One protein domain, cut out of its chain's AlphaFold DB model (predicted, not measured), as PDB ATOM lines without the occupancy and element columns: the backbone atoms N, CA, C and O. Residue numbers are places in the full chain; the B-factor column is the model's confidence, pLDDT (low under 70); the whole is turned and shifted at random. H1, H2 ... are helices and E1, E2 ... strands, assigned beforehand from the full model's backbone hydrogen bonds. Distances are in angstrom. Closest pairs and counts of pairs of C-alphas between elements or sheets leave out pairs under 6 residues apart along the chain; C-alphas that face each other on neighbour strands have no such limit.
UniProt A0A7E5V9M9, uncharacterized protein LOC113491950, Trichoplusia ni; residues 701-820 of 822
ATOM      1  N   ASN A 701     -62.838 -11.948 -31.583       67.56
ATOM      2  CA  ASN A 701     -62.112 -13.214 -31.577       67.56
ATOM      3  C   ASN A 701     -61.843 -13.646 -33.021       67.56
ATOM      4  O   ASN A 701     -62.753 -14.048 -33.749       67.56
ATOM      5  N   LEU A 702     -60.587 -13.543 -33.438       74.88
ATOM      6  CA  LEU A 702     -60.123 -13.956 -34.749       74.88
ATOM      7  C   LEU A 702     -59.601 -15.393 -34.684       74.88
ATOM      8  O   LEU A 702     -58.708 -15.717 -33.896       74.88
ATOM      9  N   HIS A 703     -60.166 -16.252 -35.527       75.31
ATOM     10  CA  HIS A 703     -59.737 -17.636 -35.683       75.31
ATOM     11  C   HIS A 703     -58.692 -17.714 -36.801       75.31
ATOM     12  O   HIS A 703     -59.026 -17.542 -37.973       75.31
ATOM     13  N   LEU A 704     -57.429 -17.943 -36.436       77.38
ATOM     14  CA  LEU A 704     -56.305 -18.070 -37.366       77.38
ATOM     15  C   LEU A 704     -55.674 -19.451 -37.196       77.38
ATOM     16  O   LEU A 704     -54.951 -19.703 -36.228       77.38
ATOM     17  N   GLY A 705     -55.985 -20.364 -38.116       82.00
ATOM     18  CA  GLY A 705     -55.577 -21.763 -38.012       82.00
ATOM     19  C   GLY A 705     -56.068 -22.392 -36.697       82.00
ATOM     20  O   GLY A 705     -57.256 -22.291 -36.383       82.00
ATOM     21  N   PRO A 706     -55.193 -23.025 -35.893       80.19
ATOM     22  CA  PRO A 706     -55.576 -23.632 -34.617       80.19
ATOM     23  C   PRO A 706     -55.680 -22.628 -33.450       80.19
ATOM     24  O   PRO A 706     -55.839 -23.055 -32.300       80.19
ATOM     25  N   HIS A 707     -55.558 -21.320 -33.710       80.56
ATOM     26  CA  HIS A 707     -55.456 -20.279 -32.685       80.56
ATOM     27  C   HIS A 707     -56.687 -19.377 -32.650       80.56
ATOM     28  O   HIS A 707     -57.228 -18.991 -33.684       80.56
ATOM     29  N   VAL A 708     -57.078 -18.985 -31.437       81.56
ATOM     30  CA  VAL A 708     -58.062 -17.923 -31.195       81.56
ATOM     31  C   VAL A 708     -57.327 -16.731 -30.595       81.56
ATOM     32  O   VAL A 708     -56.632 -16.871 -29.578       81.56
ATOM     33  N   ILE A 709     -57.437 -15.577 -31.250       77.69
ATOM     34  CA  ILE A 709     -56.764 -14.338 -30.861       77.69
ATOM     35  C   ILE A 709     -57.813 -13.245 -30.701       77.69
ATOM     36  O   ILE A 709     -58.560 -12.963 -31.629       77.69
ATOM     37  N   LEU A 710     -57.846 -12.621 -29.526       77.31
ATOM     38  CA  LEU A 710     -58.654 -11.434 -29.282       77.31
ATOM     39  C   LEU A 710     -57.893 -10.209 -29.801       77.31
ATOM     40  O   LEU A 710     -56.800  -9.928 -29.307       77.31
ATOM     41  N   ILE A 711     -58.456  -9.509 -30.786       74.44
ATOM     42  CA  ILE A 711     -57.855  -8.294 -31.350       74.44
ATOM     43  C   ILE A 711     -58.040  -7.133 -30.371       74.44
ATOM     44  O   ILE A 711     -59.171  -6.782 -30.028       74.44
ATOM     45  N   LYS A 712     -56.936  -6.539 -29.914       76.38
ATOM     46  CA  LYS A 712     -56.948  -5.393 -28.996       76.38
ATOM     47  C   LYS A 712     -57.080  -4.073 -29.764       76.38
ATOM     48  O   LYS A 712     -56.652  -3.975 -30.914       76.38
ATOM     49  N   GLN A 713     -57.633  -3.045 -29.115       72.69
ATOM     50  CA  GLN A 713     -57.781  -1.708 -29.710       72.69
ATOM     51  C   GLN A 713     -56.431  -1.124 -30.150       72.69
ATOM     52  O   GLN A 713     -56.319  -0.628 -31.268       72.69
ATOM     53  N   ASP A 714     -55.391  -1.308 -29.333       70.31
ATOM     54  CA  ASP A 714     -54.022  -0.868 -29.627       70.31
ATOM     55  C   ASP A 714     -53.484  -1.423 -30.960       70.31
ATOM     56  O   ASP A 714     -52.648  -0.789 -31.606       70.31
ATOM     57  N   THR A 715     -53.976  -2.591 -31.396       73.00
ATOM     58  CA  THR A 715     -53.633  -3.218 -32.682       73.00
ATOM     59  C   THR A 715     -54.229  -2.481 -33.867       73.00
ATOM     60  O   THR A 715     -53.545  -2.266 -34.867       73.00
ATOM     61  N   LEU A 716     -55.467  -2.008 -33.736       71.19
ATOM     62  CA  LEU A 716     -56.121  -1.213 -34.772       71.19
ATOM     63  C   LEU A 716     -55.529   0.192 -34.865       71.19
ATOM     64  O   LEU A 716     -55.287   0.677 -35.969       71.19
ATOM     65  N   ASP A 717     -55.241   0.813 -33.723       70.69
ATOM     66  CA  ASP A 717     -54.688   2.167 -33.672       70.69
ATOM     67  C   ASP A 717     -53.268   2.206 -34.274       70.69
ATOM     68  O   ASP A 717     -52.920   3.115 -35.041       70.69
ATOM     69  N   ASN A 718     -52.457   1.168 -34.025       67.94
ATOM     70  CA  ASN A 718     -51.148   1.016 -34.669       67.94
ATOM     71  C   ASN A 718     -51.259   0.740 -36.168       67.94
ATOM     72  O   ASN A 718     -50.466   1.295 -36.919       67.94
ATOM     73  N   PHE A 719     -52.213  -0.075 -36.627       72.56
ATOM     74  CA  PHE A 719     -52.410  -0.298 -38.066       72.56
ATOM     75  C   PHE A 719     -52.835   0.985 -38.775       72.56
ATOM     76  O   PHE A 719     -52.255   1.326 -39.804       72.56
ATOM     77  N   GLY A 720     -53.766   1.739 -38.186       58.22
ATOM     78  CA  GLY A 720     -54.216   3.022 -38.723       58.22
ATOM     79  C   GLY A 720     -53.087   4.043 -38.856       58.22
ATOM     80  O   GLY A 720     -53.050   4.784 -39.830       58.22
ATOM     81  N   THR A 721     -52.133   4.045 -37.922       72.44
ATOM     82  CA  THR A 721     -51.004   4.988 -37.946       72.44
ATOM     83  C   THR A 721     -49.846   4.489 -38.814       72.44
ATOM     84  O   THR A 721     -49.291   5.242 -39.612       72.44
ATOM     85  N   ARG A 722     -49.462   3.212 -38.681       63.38
ATOM     86  CA  ARG A 722     -48.271   2.646 -39.332       63.38
ATOM     87  C   ARG A 722     -48.496   2.249 -40.782       63.38
ATOM     88  O   ARG A 722     -47.525   2.237 -41.521       63.38
ATOM     89  N   LEU A 723     -49.723   1.951 -41.206       69.62
ATOM     90  CA  LEU A 723     -50.028   1.586 -42.596       69.62
ATOM     91  C   LEU A 723     -50.596   2.761 -43.408       69.62
ATOM     92  O   LEU A 723     -50.852   2.608 -44.596       69.62
ATOM     93  N   ALA A 724     -50.740   3.949 -42.804       70.94
ATOM     94  CA  ALA A 724     -51.307   5.141 -43.447       70.94
ATOM     95  C   ALA A 724     -50.595   5.567 -44.746       70.94
ATOM     96  O   ALA A 724     -51.178   6.274 -45.563       70.94
ATOM     97  N   HIS A 725     -49.332   5.169 -44.918       68.38
ATOM     98  CA  HIS A 725     -48.498   5.517 -46.069       68.38
ATOM     99  C   HIS A 725     -48.521   4.466 -47.195       68.38
ATOM    100  O   HIS A 725     -47.899   4.681 -48.234       68.38
ATOM    101  N   LEU A 726     -49.207   3.333 -47.004       63.12
ATOM    102  CA  LEU A 726     -49.305   2.254 -47.987       63.12
ATOM    103  C   LEU A 726     -50.624   2.345 -48.770       63.12
ATOM    104  O   LEU A 726     -51.638   2.824 -48.262       63.12
ATOM    105  N   SER A 727     -50.626   1.873 -50.023       66.19
ATOM    106  CA  SER A 727     -51.868   1.710 -50.789       66.19
ATOM    107  C   SER A 727     -52.744   0.625 -50.158       66.19
ATOM    108  O   SER A 727     -52.234  -0.293 -49.517       66.19
ATOM    109  N   GLN A 728     -54.063   0.689 -50.374       62.09
ATOM    110  CA  GLN A 728     -54.999  -0.306 -49.833       62.09
ATOM    111  C   GLN A 728     -54.597  -1.744 -50.210       62.09
ATOM    112  O   GLN A 728     -54.579  -2.616 -49.352       62.09
ATOM    113  N   GLU A 729     -54.163  -1.960 -51.454       63.66
ATOM    114  CA  GLU A 729     -53.683  -3.257 -51.948       63.66
ATOM    115  C   GLU A 729     -52.455  -3.774 -51.176       63.66
ATOM    116  O   GLU A 729     -52.392  -4.943 -50.795       63.66
ATOM    117  N   LYS A 730     -51.497  -2.890 -50.859       68.44
ATOM    118  CA  LYS A 730     -50.342  -3.237 -50.018       68.44
ATOM    119  C   LYS A 730     -50.748  -3.511 -48.567       68.44
ATOM    120  O   LYS A 730     -50.181  -4.406 -47.945       68.44
ATOM    121  N   CYS A 731     -51.728  -2.780 -48.034       65.88
ATOM    122  CA  CYS A 731     -52.279  -3.029 -46.700       65.88
ATOM    123  C   CYS A 731     -52.944  -4.407 -46.608       65.88
ATOM    124  O   CYS A 731     -52.755  -5.115 -45.618       65.88
ATOM    125  N   ASP A 732     -53.683  -4.808 -47.641       67.50
ATOM    126  CA  ASP A 732     -54.367  -6.099 -47.671       67.50
ATOM    127  C   ASP A 732     -53.363  -7.255 -47.749       67.50
ATOM    128  O   ASP A 732     -53.450  -8.188 -46.949       67.50
ATOM    129  N   LEU A 733     -52.335  -7.139 -48.599       73.00
ATOM    130  CA  LEU A 733     -51.222  -8.096 -48.665       73.00
ATOM    131  C   LEU A 733     -50.449  -8.186 -47.338       73.00
ATOM    132  O   LEU A 733     -50.075  -9.274 -46.899       73.00
ATOM    133  N   PHE A 734     -50.236  -7.058 -46.658       79.56
ATOM    134  CA  PHE A 734     -49.572  -7.018 -45.353       79.56
ATOM    135  C   PHE A 734     -50.362  -7.783 -44.282       79.56
ATOM    136  O   PHE A 734     -49.804  -8.605 -43.544       79.56
ATOM    137  N   ILE A 735     -51.672  -7.542 -44.204       78.00
ATOM    138  CA  ILE A 735     -52.562  -8.194 -43.235       78.00
ATOM    139  C   ILE A 735     -52.721  -9.682 -43.566       78.00
ATOM    140  O   ILE A 735     -52.701 -10.527 -42.666       78.00
ATOM    141  N   GLU A 736     -52.832 -10.026 -44.848       78.44
ATOM    142  CA  GLU A 736     -52.902 -11.412 -45.302       78.44
ATOM    143  C   GLU A 736     -51.635 -12.194 -44.935       78.44
ATOM    144  O   GLU A 736     -51.733 -13.315 -44.424       78.44
ATOM    145  N   LEU A 737     -50.449 -11.596 -45.095       80.38
ATOM    146  CA  LEU A 737     -49.188 -12.214 -44.689       80.38
ATOM    147  C   LEU A 737     -49.111 -12.398 -43.166       80.38
ATOM    148  O   LEU A 737     -48.746 -13.482 -42.704       80.38
ATOM    149  N   CYS A 738     -49.530 -11.397 -42.376       83.25
ATOM    150  CA  CYS A 738     -49.631 -11.514 -40.914       83.25
ATOM    151  C   CYS A 738     -50.465 -12.737 -40.510       83.25
ATOM    152  O   CYS A 738     -50.043 -13.557 -39.691       83.25
ATOM    153  N   PHE A 739     -51.652 -12.883 -41.099       85.88
ATOM    154  CA  PHE A 739     -52.570 -13.972 -40.770       85.88
ATOM    155  C   PHE A 739     -52.072 -15.330 -41.235       85.88
ATOM    156  O   PHE A 739     -52.225 -16.313 -40.507       85.88
ATOM    157  N   SER A 740     -51.450 -15.380 -42.408       84.69
ATOM    158  CA  SER A 740     -50.909 -16.612 -42.975       84.69
ATOM    159  C   SER A 740     -49.758 -17.153 -42.127       84.69
ATOM    160  O   SER A 740     -49.737 -18.342 -41.807       84.69
ATOM    161  N   ILE A 741     -48.866 -16.276 -41.650       83.94
ATOM    162  CA  ILE A 741     -47.797 -16.647 -40.713       83.94
ATOM    163  C   ILE A 741     -48.390 -17.166 -39.404       83.94
ATOM    164  O   ILE A 741     -48.036 -18.260 -38.974       83.94
ATOM    165  N   ILE A 742     -49.323 -16.430 -38.788       86.56
ATOM    166  CA  ILE A 742     -49.941 -16.832 -37.513       86.56
ATOM    167  C   ILE A 742     -50.644 -18.186 -37.640       86.56
ATOM    168  O   ILE A 742     -50.492 -19.044 -36.770       86.56
ATOM    169  N   SER A 743     -51.375 -18.395 -38.735       87.19
ATOM    170  CA  SER A 743     -52.067 -19.652 -39.016       87.19
ATOM    171  C   SER A 743     -51.100 -20.837 -39.155       87.19
ATOM    172  O   SER A 743     -51.476 -21.963 -38.833       87.19
ATOM    173  N   ALA A 744     -49.862 -20.598 -39.600       86.31
ATOM    174  CA  ALA A 744     -48.829 -21.618 -39.779       86.31
ATOM    175  C   ALA A 744     -47.992 -21.904 -38.511       86.31
ATOM    176  O   ALA A 744     -47.186 -22.845 -38.505       86.31
ATOM    177  N   LEU A 745     -48.138 -21.117 -37.438       86.31
ATOM    178  CA  LEU A 745     -47.402 -21.313 -36.183       86.31
ATOM    179  C   LEU A 745     -47.981 -22.457 -35.343       86.31
ATOM    180  O   LEU A 745     -49.193 -22.672 -35.288       86.31
ATOM    181  N   SER A 746     -47.117 -23.168 -34.614       87.75
ATOM    182  CA  SER A 746     -47.560 -24.141 -33.607       87.75
ATOM    183  C   SER A 746     -48.084 -23.442 -32.343       87.75
ATOM    184  O   SER A 746     -47.791 -22.272 -32.087       87.75
ATOM    185  N   LYS A 747     -48.847 -24.162 -31.505       83.38
ATOM    186  CA  LYS A 747     -49.342 -23.620 -30.221       83.38
ATOM    187  C   LYS A 747     -48.205 -23.167 -29.298       83.38
ATOM    188  O   LYS A 747     -48.345 -22.136 -28.651       83.38
ATOM    189  N   ASP A 748     -47.079 -23.883 -29.284       81.12
ATOM    190  CA  ASP A 748     -45.895 -23.504 -28.496       81.12
ATOM    191  C   ASP A 748     -45.269 -22.194 -29.004       81.12
ATOM    192  O   ASP A 748     -44.950 -21.306 -28.218       81.12
ATOM    193  N   GLN A 749     -45.180 -22.016 -30.326       84.19
ATOM    194  CA  GLN A 749     -44.645 -20.791 -30.934       84.19
ATOM    195  C   GLN A 749     -45.530 -19.569 -30.651       84.19
ATOM    196  O   GLN A 749     -45.025 -18.500 -30.311       84.19
ATOM    197  N   VAL A 750     -46.856 -19.728 -30.719       82.94
ATOM    198  CA  VAL A 750     -47.805 -18.660 -30.363       82.94
ATOM    199  C   VAL A 750     -47.759 -18.332 -28.870       82.94
ATOM    200  O   VAL A 750     -47.831 -17.159 -28.501       82.94
ATOM    201  N   LEU A 751     -47.601 -19.334 -27.999       79.19
ATOM    202  CA  LEU A 751     -47.419 -19.103 -26.564       79.19
ATOM    203  C   LEU A 751     -46.150 -18.293 -26.282       79.19
ATOM    204  O   LEU A 751     -46.207 -17.334 -25.518       79.19
ATOM    205  N   ARG A 752     -45.033 -18.599 -26.950       80.75
ATOM    206  CA  ARG A 752     -43.789 -17.821 -26.823       80.75
ATOM    207  C   ARG A 752     -43.953 -16.366 -27.239       80.75
ATOM    208  O   ARG A 752     -43.501 -15.489 -26.513       80.75
ATOM    209  N   LEU A 753     -44.650 -16.103 -28.345       81.25
ATOM    210  CA  LEU A 753     -44.969 -14.737 -28.774       81.25
ATOM    211  C   LEU A 753     -45.767 -13.968 -27.710       81.25
ATOM    212  O   LEU A 753     -45.495 -12.792 -27.480       81.25
ATOM    213  N   ARG A 754     -46.700 -14.632 -27.013       76.81
ATOM    214  CA  ARG A 754     -47.447 -14.026 -25.895       76.81
ATOM    215  C   ARG A 754     -46.572 -13.753 -24.671       76.81
ATOM    216  O   ARG A 754     -46.822 -12.784 -23.964       76.81
ATOM    217  N   PHE A 755     -45.557 -14.579 -24.414       70.81
ATOM    218  CA  PHE A 755     -44.640 -14.385 -23.285       70.81
ATOM    219  C   PHE A 755     -43.654 -13.224 -23.482       70.81
ATOM    220  O   PHE A 755     -43.106 -12.739 -22.495       70.81
ATOM    221  N   LEU A 756     -43.445 -12.749 -24.717       71.81
ATOM    222  CA  LEU A 756     -42.624 -11.560 -24.977       71.81
ATOM    223  C   LEU A 756     -43.259 -10.289 -24.394       71.81
ATOM    224  O   LEU A 756     -42.573  -9.500 -23.749       71.81
ATOM    225  N   ASN A 757     -44.566 -10.103 -24.604       68.69
ATOM    226  CA  ASN A 757     -45.357  -9.060 -23.952       68.69
ATOM    227  C   ASN A 757     -46.842  -9.481 -23.890       68.69
ATOM    228  O   ASN A 757     -47.494  -9.503 -24.937       68.69
ATOM    229  N   PRO A 758     -47.401  -9.788 -22.706       65.31
ATOM    230  CA  PRO A 758     -48.799 -10.212 -22.561       65.31
ATOM    231  C   PRO A 758     -49.809  -9.081 -22.827       65.31
ATOM    232  O   PRO A 758     -50.992  -9.344 -23.079       65.31
ATOM    233  N   ASP A 759     -49.356  -7.826 -22.767       65.00
ATOM    234  CA  ASP A 759     -50.198  -6.643 -22.942       65.00
ATOM    235  C   ASP A 759     -50.533  -6.397 -24.419       65.00
ATOM    236  O   ASP A 759     -51.550  -5.780 -24.722       65.00
ATOM    237  N   GLU A 760     -49.807  -7.021 -25.347       75.88
ATOM    238  CA  GLU A 760     -50.073  -6.985 -26.789       75.88
ATOM    239  C   GLU A 760     -50.724  -8.294 -27.264       75.88
ATOM    240  O   GLU A 760     -50.627  -9.331 -26.603       75.88
ATOM    241  N   ASP A 761     -51.458  -8.262 -28.378       81.75
ATOM    242  CA  ASP A 761     -51.934  -9.492 -29.016       81.75
ATOM    243  C   ASP A 761     -50.911 -10.032 -30.033       81.75
ATOM    244  O   ASP A 761     -49.931  -9.384 -30.404       81.75
ATOM    245  N   VAL A 762     -51.108 -11.277 -30.459       83.69
ATOM    246  CA  VAL A 762     -50.157 -11.974 -31.340       83.69
ATOM    247  C   VAL A 762     -50.103 -11.321 -32.727       83.69
ATOM    248  O   VAL A 762     -49.050 -11.345 -33.362       83.69
ATOM    249  N   VAL A 763     -51.202 -10.704 -33.183       83.25
ATOM    250  CA  VAL A 763     -51.253  -9.989 -34.467       83.25
ATOM    251  C   VAL A 763     -50.358  -8.756 -34.409       83.25
ATOM    252  O   VAL A 763     -49.555  -8.558 -35.319       83.25
ATOM    253  N   MET A 764     -50.390  -8.004 -33.305       82.25
ATOM    254  CA  MET A 764     -49.462  -6.893 -33.074       82.25
ATOM    255  C   MET A 764     -47.998  -7.342 -33.178       82.25
ATOM    256  O   MET A 764     -47.218  -6.743 -33.917       82.25
ATOM    257  N   LYS A 765     -47.615  -8.438 -32.515       83.56
ATOM    258  CA  LYS A 765     -46.217  -8.910 -32.528       83.56
ATOM    259  C   LYS A 765     -45.738  -9.362 -33.901       83.56
ATOM    260  O   LYS A 765     -44.637  -9.002 -34.312       83.56
ATOM    261  N   VAL A 766     -46.565 -10.108 -34.626       84.50
ATOM    262  CA  VAL A 766     -46.217 -10.536 -35.987       84.50
ATOM    263  C   VAL A 766     -46.149  -9.338 -36.934       84.50
ATOM    264  O   VAL A 766     -45.244  -9.272 -37.761       84.50
ATOM    265  N   SER A 767     -47.031  -8.351 -36.762       83.69
ATOM    266  CA  SER A 767     -47.004  -7.129 -37.568       83.69
ATOM    267  C   SER A 767     -45.760  -6.270 -37.325       83.69
ATOM    268  O   SER A 767     -45.200  -5.743 -38.279       83.69
ATOM    269  N   GLN A 768     -45.279  -6.168 -36.078       83.50
ATOM    270  CA  GLN A 768     -44.048  -5.441 -35.744       83.50
ATOM    271  C   GLN A 768     -42.838  -6.071 -36.432       83.50
ATOM    272  O   GLN A 768     -42.040  -5.358 -37.031       83.50
ATOM    273  N   PHE A 769     -42.739  -7.402 -36.395       86.12
ATOM    274  CA  PHE A 769     -41.706  -8.140 -37.117       86.12
ATOM    275  C   PHE A 769     -41.797  -7.926 -38.635       86.12
ATOM    276  O   PHE A 769     -40.779  -7.733 -39.300       86.12
ATOM    277  N   LEU A 770     -43.012  -7.962 -39.191       82.50
ATOM    278  CA  LEU A 770     -43.214  -7.817 -40.628       82.50
ATOM    279  C   LEU A 770     -42.980  -6.396 -41.128       82.50
ATOM    280  O   LEU A 770     -42.540  -6.253 -42.261       82.50
ATOM    281  N   LEU A 771     -43.224  -5.359 -40.326       80.69
ATOM    282  CA  LEU A 771     -43.133  -3.965 -40.776       80.69
ATOM    283  C   LEU A 771     -41.756  -3.625 -41.373       80.69
ATOM    284  O   LEU A 771     -41.671  -2.924 -42.375       80.69
ATOM    285  N   GLU A 772     -40.686  -4.166 -40.790       77.19
ATOM    286  CA  GLU A 772     -39.302  -3.928 -41.229       77.19
ATOM    287  C   GLU A 772     -38.877  -4.822 -42.403       77.19
ATOM    288  O   GLU A 772     -37.884  -4.548 -43.074       77.19
ATOM    289  N   LYS A 773     -39.620  -5.903 -42.661       80.19
ATOM    290  CA  LYS A 773     -39.267  -6.934 -43.646       80.19
ATOM    291  C   LYS A 773     -40.260  -7.063 -44.796       80.19
ATOM    292  O   LYS A 773     -39.988  -7.796 -45.741       80.19
ATOM    293  N   PHE A 774     -41.394  -6.373 -44.736       82.31
ATOM    294  CA  PHE A 774     -42.492  -6.537 -45.682       82.31
ATOM    295  C   PHE A 774     -42.074  -6.177 -47.105       82.31
ATOM    296  O   PHE A 774     -42.241  -6.989 -48.007       82.31
ATOM    297  N   GLU A 775     -41.438  -5.020 -47.299       80.25
ATOM    298  CA  GLU A 775     -40.936  -4.621 -48.620       80.25
ATOM    299  C   GLU A 775     -39.858  -5.595 -49.131       80.25
ATOM    300  O   GLU A 775     -39.850  -5.919 -50.309       80.25
ATOM    301  N   TYR A 776     -39.013  -6.161 -48.256       82.31
ATOM    302  CA  TYR A 776     -38.043  -7.197 -48.645       82.31
ATOM    303  C   TYR A 776     -38.724  -8.504 -49.084       82.31
ATOM    304  O   TYR A 776     -38.334  -9.107 -50.083       82.31
ATOM    305  N   TYR A 777     -39.764  -8.934 -48.368       79.94
ATOM    306  CA  TYR A 777     -40.537 -10.129 -48.705       79.94
ATOM    307  C   TYR A 777     -41.346  -9.970 -49.999       79.94
ATOM    308  O   TYR A 777     -41.503 -10.944 -50.739       79.94
ATOM    309  N   MET A 778     -41.809  -8.753 -50.288       76.50
ATOM    310  CA  MET A 778     -42.646  -8.443 -51.448       76.50
ATOM    311  C   MET A 778     -41.862  -7.920 -52.665       76.50
ATOM    312  O   MET A 778     -42.412  -7.902 -53.761       76.50
ATOM    313  N   ALA A 779     -40.574  -7.569 -52.528       72.50
ATOM    314  CA  ALA A 779     -39.753  -6.964 -53.590       72.50
ATOM    315  C   ALA A 779     -39.704  -7.760 -54.909       72.50
ATOM    316  O   ALA A 779     -39.514  -7.173 -55.971       72.50
ATOM    317  N   CYS A 780     -39.882  -9.085 -54.853       53.75
ATOM    318  CA  CYS A 780     -39.847  -9.971 -56.022       53.75
ATOM    319  C   CYS A 780     -41.067 -10.906 -56.111       53.75
ATOM    320  O   CYS A 780     -40.999 -11.930 -56.795       53.75
ATOM    321  N   ARG A 781     -42.153 -10.630 -55.371       61.59
ATOM    322  CA  ARG A 781     -43.320 -11.525 -55.280       61.59
ATOM    323  C   ARG A 781     -44.620 -10.733 -55.349       61.59
ATOM    324  O   ARG A 781     -44.866  -9.871 -54.520       61.59
ATOM    325  N   GLU A 782     -45.484 -11.091 -56.295       58.53
ATOM    326  CA  GLU A 782     -46.825 -10.498 -56.432       58.53
ATOM    327  C   GLU A 782     -47.874 -11.179 -55.535       58.53
ATOM    328  O   GLU A 782     -48.976 -10.664 -55.368       58.53
ATOM    329  N   LYS A 783     -47.564 -12.357 -54.972       71.94
ATOM    330  CA  LYS A 783     -48.497 -13.171 -54.174       71.94
ATOM    331  C   LYS A 783     -47.799 -13.867 -53.010       71.94
ATOM    332  O   LYS A 783     -46.614 -14.188 -53.085       71.94
ATOM    333  N   ILE A 784     -48.569 -14.144 -51.960       76.31
ATOM    334  CA  ILE A 784     -48.129 -14.916 -50.796       76.31
ATOM    335  C   ILE A 784     -48.199 -16.409 -51.141       76.31
ATOM    336  O   ILE A 784     -49.268 -16.931 -51.453       76.31
ATOM    337  N   ASP A 785     -47.065 -17.104 -51.084       81.81
ATOM    338  CA  ASP A 785     -46.962 -18.550 -51.287       81.81
ATOM    339  C   ASP A 785     -46.431 -19.261 -50.028       81.81
ATOM    340  O   ASP A 785     -45.924 -18.645 -49.087       81.81
ATOM    341  N   ASN A 786     -46.541 -20.592 -50.001       81.19
ATOM    342  CA  ASN A 786     -46.129 -21.390 -48.840       81.19
ATOM    343  C   ASN A 786     -44.628 -21.250 -48.529       81.19
ATOM    344  O   ASN A 786     -44.246 -21.254 -47.364       81.19
ATOM    345  N   ILE A 787     -43.790 -21.056 -49.555       83.75
ATOM    346  CA  ILE A 787     -42.342 -20.858 -49.393       83.75
ATOM    347  C   ILE A 787     -42.064 -19.559 -48.628       83.75
ATOM    348  O   ILE A 787     -41.232 -19.546 -47.720       83.75
ATOM    349  N   LEU A 788     -42.769 -18.472 -48.962       82.62
ATOM    350  CA  LEU A 788     -42.653 -17.203 -48.251       82.62
ATOM    351  C   LEU A 788     -43.122 -17.324 -46.799       82.62
ATOM    352  O   LEU A 788     -42.461 -16.808 -45.899       82.62
ATOM    353  N   ILE A 789     -44.236 -18.024 -46.564       84.56
ATOM    354  CA  ILE A 789     -44.777 -18.242 -45.216       84.56
ATOM    355  C   ILE A 789     -43.782 -19.034 -44.357       84.56
ATOM    356  O   ILE A 789     -43.529 -18.647 -43.215       84.56
ATOM    357  N   ASP A 790     -43.179 -20.098 -44.894       84.06
ATOM    358  CA  ASP A 790     -42.199 -20.917 -44.172       84.06
ATOM    359  C   ASP A 790     -40.911 -20.141 -43.860       84.06
ATOM    360  O   ASP A 790     -40.400 -20.215 -42.737       84.06
ATOM    361  N   LEU A 791     -40.426 -19.330 -44.807       85.19
ATOM    362  CA  LEU A 791     -39.278 -18.446 -44.601       85.19
ATOM    363  C   LEU A 791     -39.567 -17.387 -43.526       85.19
ATOM    364  O   LEU A 791     -38.792 -17.229 -42.580       85.19
ATOM    365  N   ALA A 792     -40.699 -16.689 -43.634       84.88
ATOM    366  CA  ALA A 792     -41.090 -15.654 -42.682       84.88
ATOM    367  C   ALA A 792     -41.344 -16.237 -41.283       84.88
ATOM    368  O   ALA A 792     -40.998 -15.621 -40.276       84.88
ATOM    369  N   LYS A 793     -41.875 -17.462 -41.200       88.81
ATOM    370  CA  LYS A 793     -42.021 -18.216 -39.950       88.81
ATOM    371  C   LYS A 793     -40.671 -18.584 -39.336       88.81
ATOM    372  O   LYS A 793     -40.517 -18.472 -38.117       88.81
ATOM    373  N   TYR A 794     -39.701 -19.039 -40.129       87.44
ATOM    374  CA  TYR A 794     -38.351 -19.331 -39.639       87.44
ATOM    375  C   TYR A 794     -37.693 -18.067 -39.064       87.44
ATOM    376  O   TYR A 794     -37.237 -18.064 -37.916       87.44
ATOM    377  N   ASP A 795     -37.755 -16.966 -39.813       87.94
ATOM    378  CA  ASP A 795     -37.217 -15.669 -39.409       87.94
ATOM    379  C   ASP A 795     -37.908 -15.101 -38.165       87.94
ATOM    380  O   ASP A 795     -37.231 -14.579 -37.278       87.94
ATOM    381  N   LEU A 796     -39.236 -15.218 -38.072       87.38
ATOM    382  CA  LEU A 796     -40.009 -14.776 -36.914       87.38
ATOM    383  C   LEU A 796     -39.587 -15.537 -35.656       87.38
ATOM    384  O   LEU A 796     -39.411 -14.932 -34.601       87.38
ATOM    385  N   ASN A 797     -39.376 -16.853 -35.751       83.38
ATOM    386  CA  ASN A 797     -38.889 -17.635 -34.616       83.38
ATOM    387  C   ASN A 797     -37.479 -17.194 -34.203       83.38
ATOM    388  O   ASN A 797     -37.245 -16.936 -33.023       83.38
ATOM    389  N   ALA A 798     -36.557 -17.036 -35.158       84.75
ATOM    390  CA  ALA A 798     -35.204 -16.550 -34.885       84.75
ATOM    391  C   ALA A 798     -35.185 -15.118 -34.316       84.75
ATOM    392  O   ALA A 798     -34.291 -14.767 -33.542       84.75
ATOM    393  N   TRP A 799     -36.154 -14.284 -34.699       86.69
ATOM    394  CA  TRP A 799     -36.373 -12.959 -34.126       86.69
ATOM    395  C   TRP A 799     -36.873 -13.059 -32.682       86.69
ATOM    396  O   TRP A 799     -36.295 -12.415 -31.812       86.69
ATOM    397  N   CYS A 800     -37.853 -13.927 -32.399       80.25
ATOM    398  CA  CYS A 800     -38.392 -14.144 -31.051       80.25
ATOM    399  C   CYS A 800     -37.314 -14.568 -30.047       80.25
ATOM    400  O   CYS A 800     -37.300 -14.071 -28.927       80.25
ATOM    401  N   TYR A 801     -36.390 -15.448 -30.445       78.62
ATOM    402  CA  TYR A 801     -35.289 -15.898 -29.581       78.62
ATOM    403  C   TYR A 801     -34.292 -14.792 -29.210       78.62
ATOM    404  O   TYR A 801     -33.548 -14.946 -28.245       78.62
ATOM    405  N   ARG A 802     -34.263 -13.688 -29.965       77.56
ATOM    406  CA  ARG A 802     -33.383 -12.536 -29.717       77.56
ATOM    407  C   ARG A 802     -34.046 -11.440 -28.880       77.56
ATOM    408  O   ARG A 802     -33.358 -10.514 -28.454       77.56
ATOM    409  N   GLN A 803     -35.353 -11.532 -28.631       75.50
ATOM    410  CA  GLN A 803     -36.085 -10.543 -27.842       75.50
ATOM    411  C   GLN A 803     -35.909 -10.794 -26.339       75.50
ATOM    412  O   GLN A 803     -35.971 -11.931 -25.872       75.50
ATOM    413  N   HIS A 804     -35.701  -9.726 -25.566       63.16
ATOM    414  CA  HIS A 804     -35.643  -9.815 -24.107       63.16
ATOM    415  C   HIS A 804     -37.034 -10.107 -23.536       63.16
ATOM    416  O   HIS A 804     -37.971  -9.333 -23.723       63.16
ATOM    417  N   VAL A 805     -37.163 -11.222 -22.816       60.16
ATOM    418  CA  VAL A 805     -38.392 -11.574 -22.096       60.16
ATOM    419  C   VAL A 805     -38.480 -10.716 -20.838       60.16
ATOM    420  O   VAL A 805     -37.552 -10.694 -20.028       60.16
ATOM    421  N   ARG A 806     -39.604 -10.019 -20.654       57.22
ATOM    422  CA  ARG A 806     -39.846  -9.207 -19.457       57.22
ATOM    423  C   ARG A 806     -39.821 -10.104 -18.214       57.22
ATOM    424  O   ARG A 806     -40.518 -11.122 -18.157       57.22
ATOM    425  N   GLY A 807     -39.011  -9.733 -17.219       56.47
ATOM    426  CA  GLY A 807     -38.922 -10.464 -15.956       56.47
ATOM    427  C   GLY A 807     -40.297 -10.581 -15.297       56.47
ATOM    428  O   GLY A 807     -41.028  -9.593 -15.193       56.47
ATOM    429  N   HIS A 808     -40.664 -11.791 -14.879       56.16
ATOM    430  CA  HIS A 808     -41.966 -12.069 -14.287       56.16
ATOM    431  C   HIS A 808     -41.850 -12.920 -13.029       56.16
ATOM    432  O   HIS A 808     -40.939 -13.733 -12.885       56.16
ATOM    433  N   TYR A 809     -42.807 -12.730 -12.127       53.34
ATOM    434  CA  TYR A 809     -42.979 -13.530 -10.928       53.34
ATOM    435  C   TYR A 809     -44.241 -14.380 -11.057       53.34
ATOM    436  O   TYR A 809     -45.323 -13.875 -11.369       53.34
ATOM    437  N   THR A 810     -44.110 -15.675 -10.788       50.53
ATOM    438  CA  THR A 810     -45.235 -16.613 -10.804       50.53
ATOM    439  C   THR A 810     -45.767 -16.774  -9.388       50.53
ATOM    440  O   THR A 810     -45.072 -17.271  -8.501       50.53
ATOM    441  N   CYS A 811     -47.016 -16.371  -9.164       45.88
ATOM    442  CA  CYS A 811     -47.687 -16.519  -7.881       45.88
ATOM    443  C   CYS A 811     -47.759 -18.000  -7.487       45.88
ATOM    444  O   CYS A 811     -48.377 -18.815  -8.177       45.88
ATOM    445  N   SER A 812     -47.180 -18.348  -6.339       46.62
ATOM    446  CA  SER A 812     -47.136 -19.726  -5.835       46.62
ATOM    447  C   SER A 812     -48.515 -20.305  -5.493       46.62
ATOM    448  O   SER A 812     -48.669 -21.524  -5.485       46.62
ATOM    449  N   LYS A 813     -49.532 -19.458  -5.262       50.53
ATOM    450  CA  LYS A 813     -50.904 -19.889  -4.936       50.53
ATOM    451  C   LYS A 813     -51.807 -20.080  -6.151       50.53
ATOM    452  O   LYS A 813     -52.471 -21.103  -6.244       50.53
ATOM    453  N   CYS A 814     -51.872 -19.108  -7.060       58.59
ATOM    454  CA  CYS A 814     -52.805 -19.165  -8.194       58.59
ATOM    455  C   CYS A 814     -52.138 -19.524  -9.523       58.59
ATOM    456  O   CYS A 814     -52.826 -19.586 -10.537       58.59
ATOM    457  N   LYS A 815     -50.809 -19.712  -9.537       53.31
ATOM    458  CA  LYS A 815     -49.997 -19.885 -10.755       53.31
ATOM    459  C   LYS A 815     -50.113 -18.712 -11.747       53.31
ATOM    460  O   LYS A 815     -49.612 -18.812 -12.861       53.31
ATOM    461  N   GLY A 816     -50.747 -17.604 -11.349       40.84
ATOM    462  CA  GLY A 816     -50.847 -16.382 -12.139       40.84
ATOM    463  C   GLY A 816     -49.493 -15.693 -12.254       40.84
ATOM    464  O   GLY A 816     -48.719 -15.681 -11.295       40.84
ATOM    465  N   ILE A 817     -49.204 -15.147 -13.430       42.12
ATOM    466  CA  ILE A 817     -47.928 -14.506 -13.746       42.12
ATOM    467  C   ILE A 817     -48.109 -12.986 -13.670       42.12
ATOM    468  O   ILE A 817     -49.000 -12.449 -14.328       42.12
ATOM    469  N   THR A 818     -47.258 -12.302 -12.904       45.47
ATOM    470  CA  THR A 818     -47.213 -10.833 -12.820       45.47
ATOM    471  C   THR A 818     -45.837 -10.346 -13.269       45.47
ATOM    472  O   THR A 818     -44.818 -10.849 -12.800       45.47
ATOM    473  N   TYR A 819     -45.795  -9.380 -14.184       52.38
ATOM    474  CA  TYR A 819     -44.558  -8.888 -14.804       52.38
ATOM    475  C   TYR A 819     -44.037  -7.648 -14.065       52.38
ATOM    476  O   TYR A 819     -44.829  -6.793 -13.669       52.38
ATOM    477  N   CYS A 820     -42.719  -7.540 -13.865       47.00
ATOM    478  CA  CYS A 820     -42.123  -6.377 -13.204       47.00
ATOM    479  C   CYS A 820     -42.247  -5.125 -14.091       47.00
ATOM    480  O   CYS A 820     -41.938  -5.158 -15.288       47.00
TER     481      CYS A 820
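This is residues 701 to 820 of the 822 residues of the protein "uncharacterized protein LOC113491950" of Trichoplusia ni (UniProt A0A7E5V9M9). What does the model look like? H2, H3, H4 and H6 pack crosswise into a helical body with H4 nearest its middle, while H1 runs beside H4 and the short H5 sits near H2 and H6. A strand hairpin, E1 and E2, packs on residues 739 to 744 of H2 and 762 to 763 of H4; a second hairpin, E3 and E4, lies well beyond the body at one end, and its tip, residues 811 to 816, sticks out. What is the make-up? The printed part has 120 residues with six named helices and four named strands, in the order E1 E2 H1 H2 H3 H4 H5 H6 E3 E4; it is mostly helix, and its two sheets of two strands are antiparallel. How large is it? It is compact, with a radius of gyration of the C-alphas of 15.3 A, yet elongated in outline, spanning 52 by 29 by 26 A.

Where does the first hairpin lie? E1 is residues 701 to 704, with C-alpha 701 at (-62.112, -13.214, -31.577), and E2 is residues 707 to 710. Where are the helices? H1 is residues 713 to 722, H2 residues 728 to 744, H3 residues 747 to 756 and H4 residues 762 to 771. H5 is residues 774 to 778, and H6, residues 786 to 800, begins with C-alpha 786 at (-46.129, -21.390, -48.840). From first to last C-alpha, H2 measures 24.4 A and H6 20.7 A. What comes last? E3 is residues 808 to 810 and E4 is residues 817 to 819, with C-alpha 819 at (-44.558, -8.888, -14.804).

How is the first hairpin paired and placed? E1 and E2 are antiparallel at 149 degrees, with N 702 and O 709 within hydrogen-bond range at 2.8 A. The closest C-alphas of E1 and H2 are those of Leu 704 and Ser 743, 4.8 A apart; those of E2 and H4 are Ile 709 and Val 762, 7.0 A apart. Where do H1 and H5 stand? H1 and H4 are close but not clearly touching, at a shallow tilt of 11 degrees, the same way, the closest C-alphas being those of Thr 715 and Met 764, 5.6 A apart. H5 is close to H2 but not clearly touching it, with the C-alphas of Phe 734 and Phe 774 closest at 7.1 A. How do the other helices meet? H2 touches H4 at a steep tilt of 56 degrees, opposite ways, closest at the C-alphas of Cys 738 and Val 766, 6.1 A; with residues 737 to 744 alone it touches H6, about perpendicular at 74 degrees, closest at Ile 741 and Ile 789, 5.7 A between C-alphas. H3 touches H4, about perpendicular at 76 degrees, with the C-alphas of Leu 753 and Val 762 closest at 6.4 A. In H1 to H6 every O i to N i+4 pair is within hydrogen-bond range. What of the last hairpin? E3 and E4 are antiparallel at 157 degrees, with N 809 and O 818 at 2.8 A, within hydrogen-bond range. E4 is apart from H1 to H6.

How far does it reach? The two C-alphas farthest apart are those of Cys 780 and Lys 813, at 53.2 A. Is the printed part unbroken? It has no cut, and no link between named elements is long. Where is confidence low? The mean pLDDT of the printed part is 73.7, and 36 residues are under 70, among them residues 725 to 732 and 804 to 820.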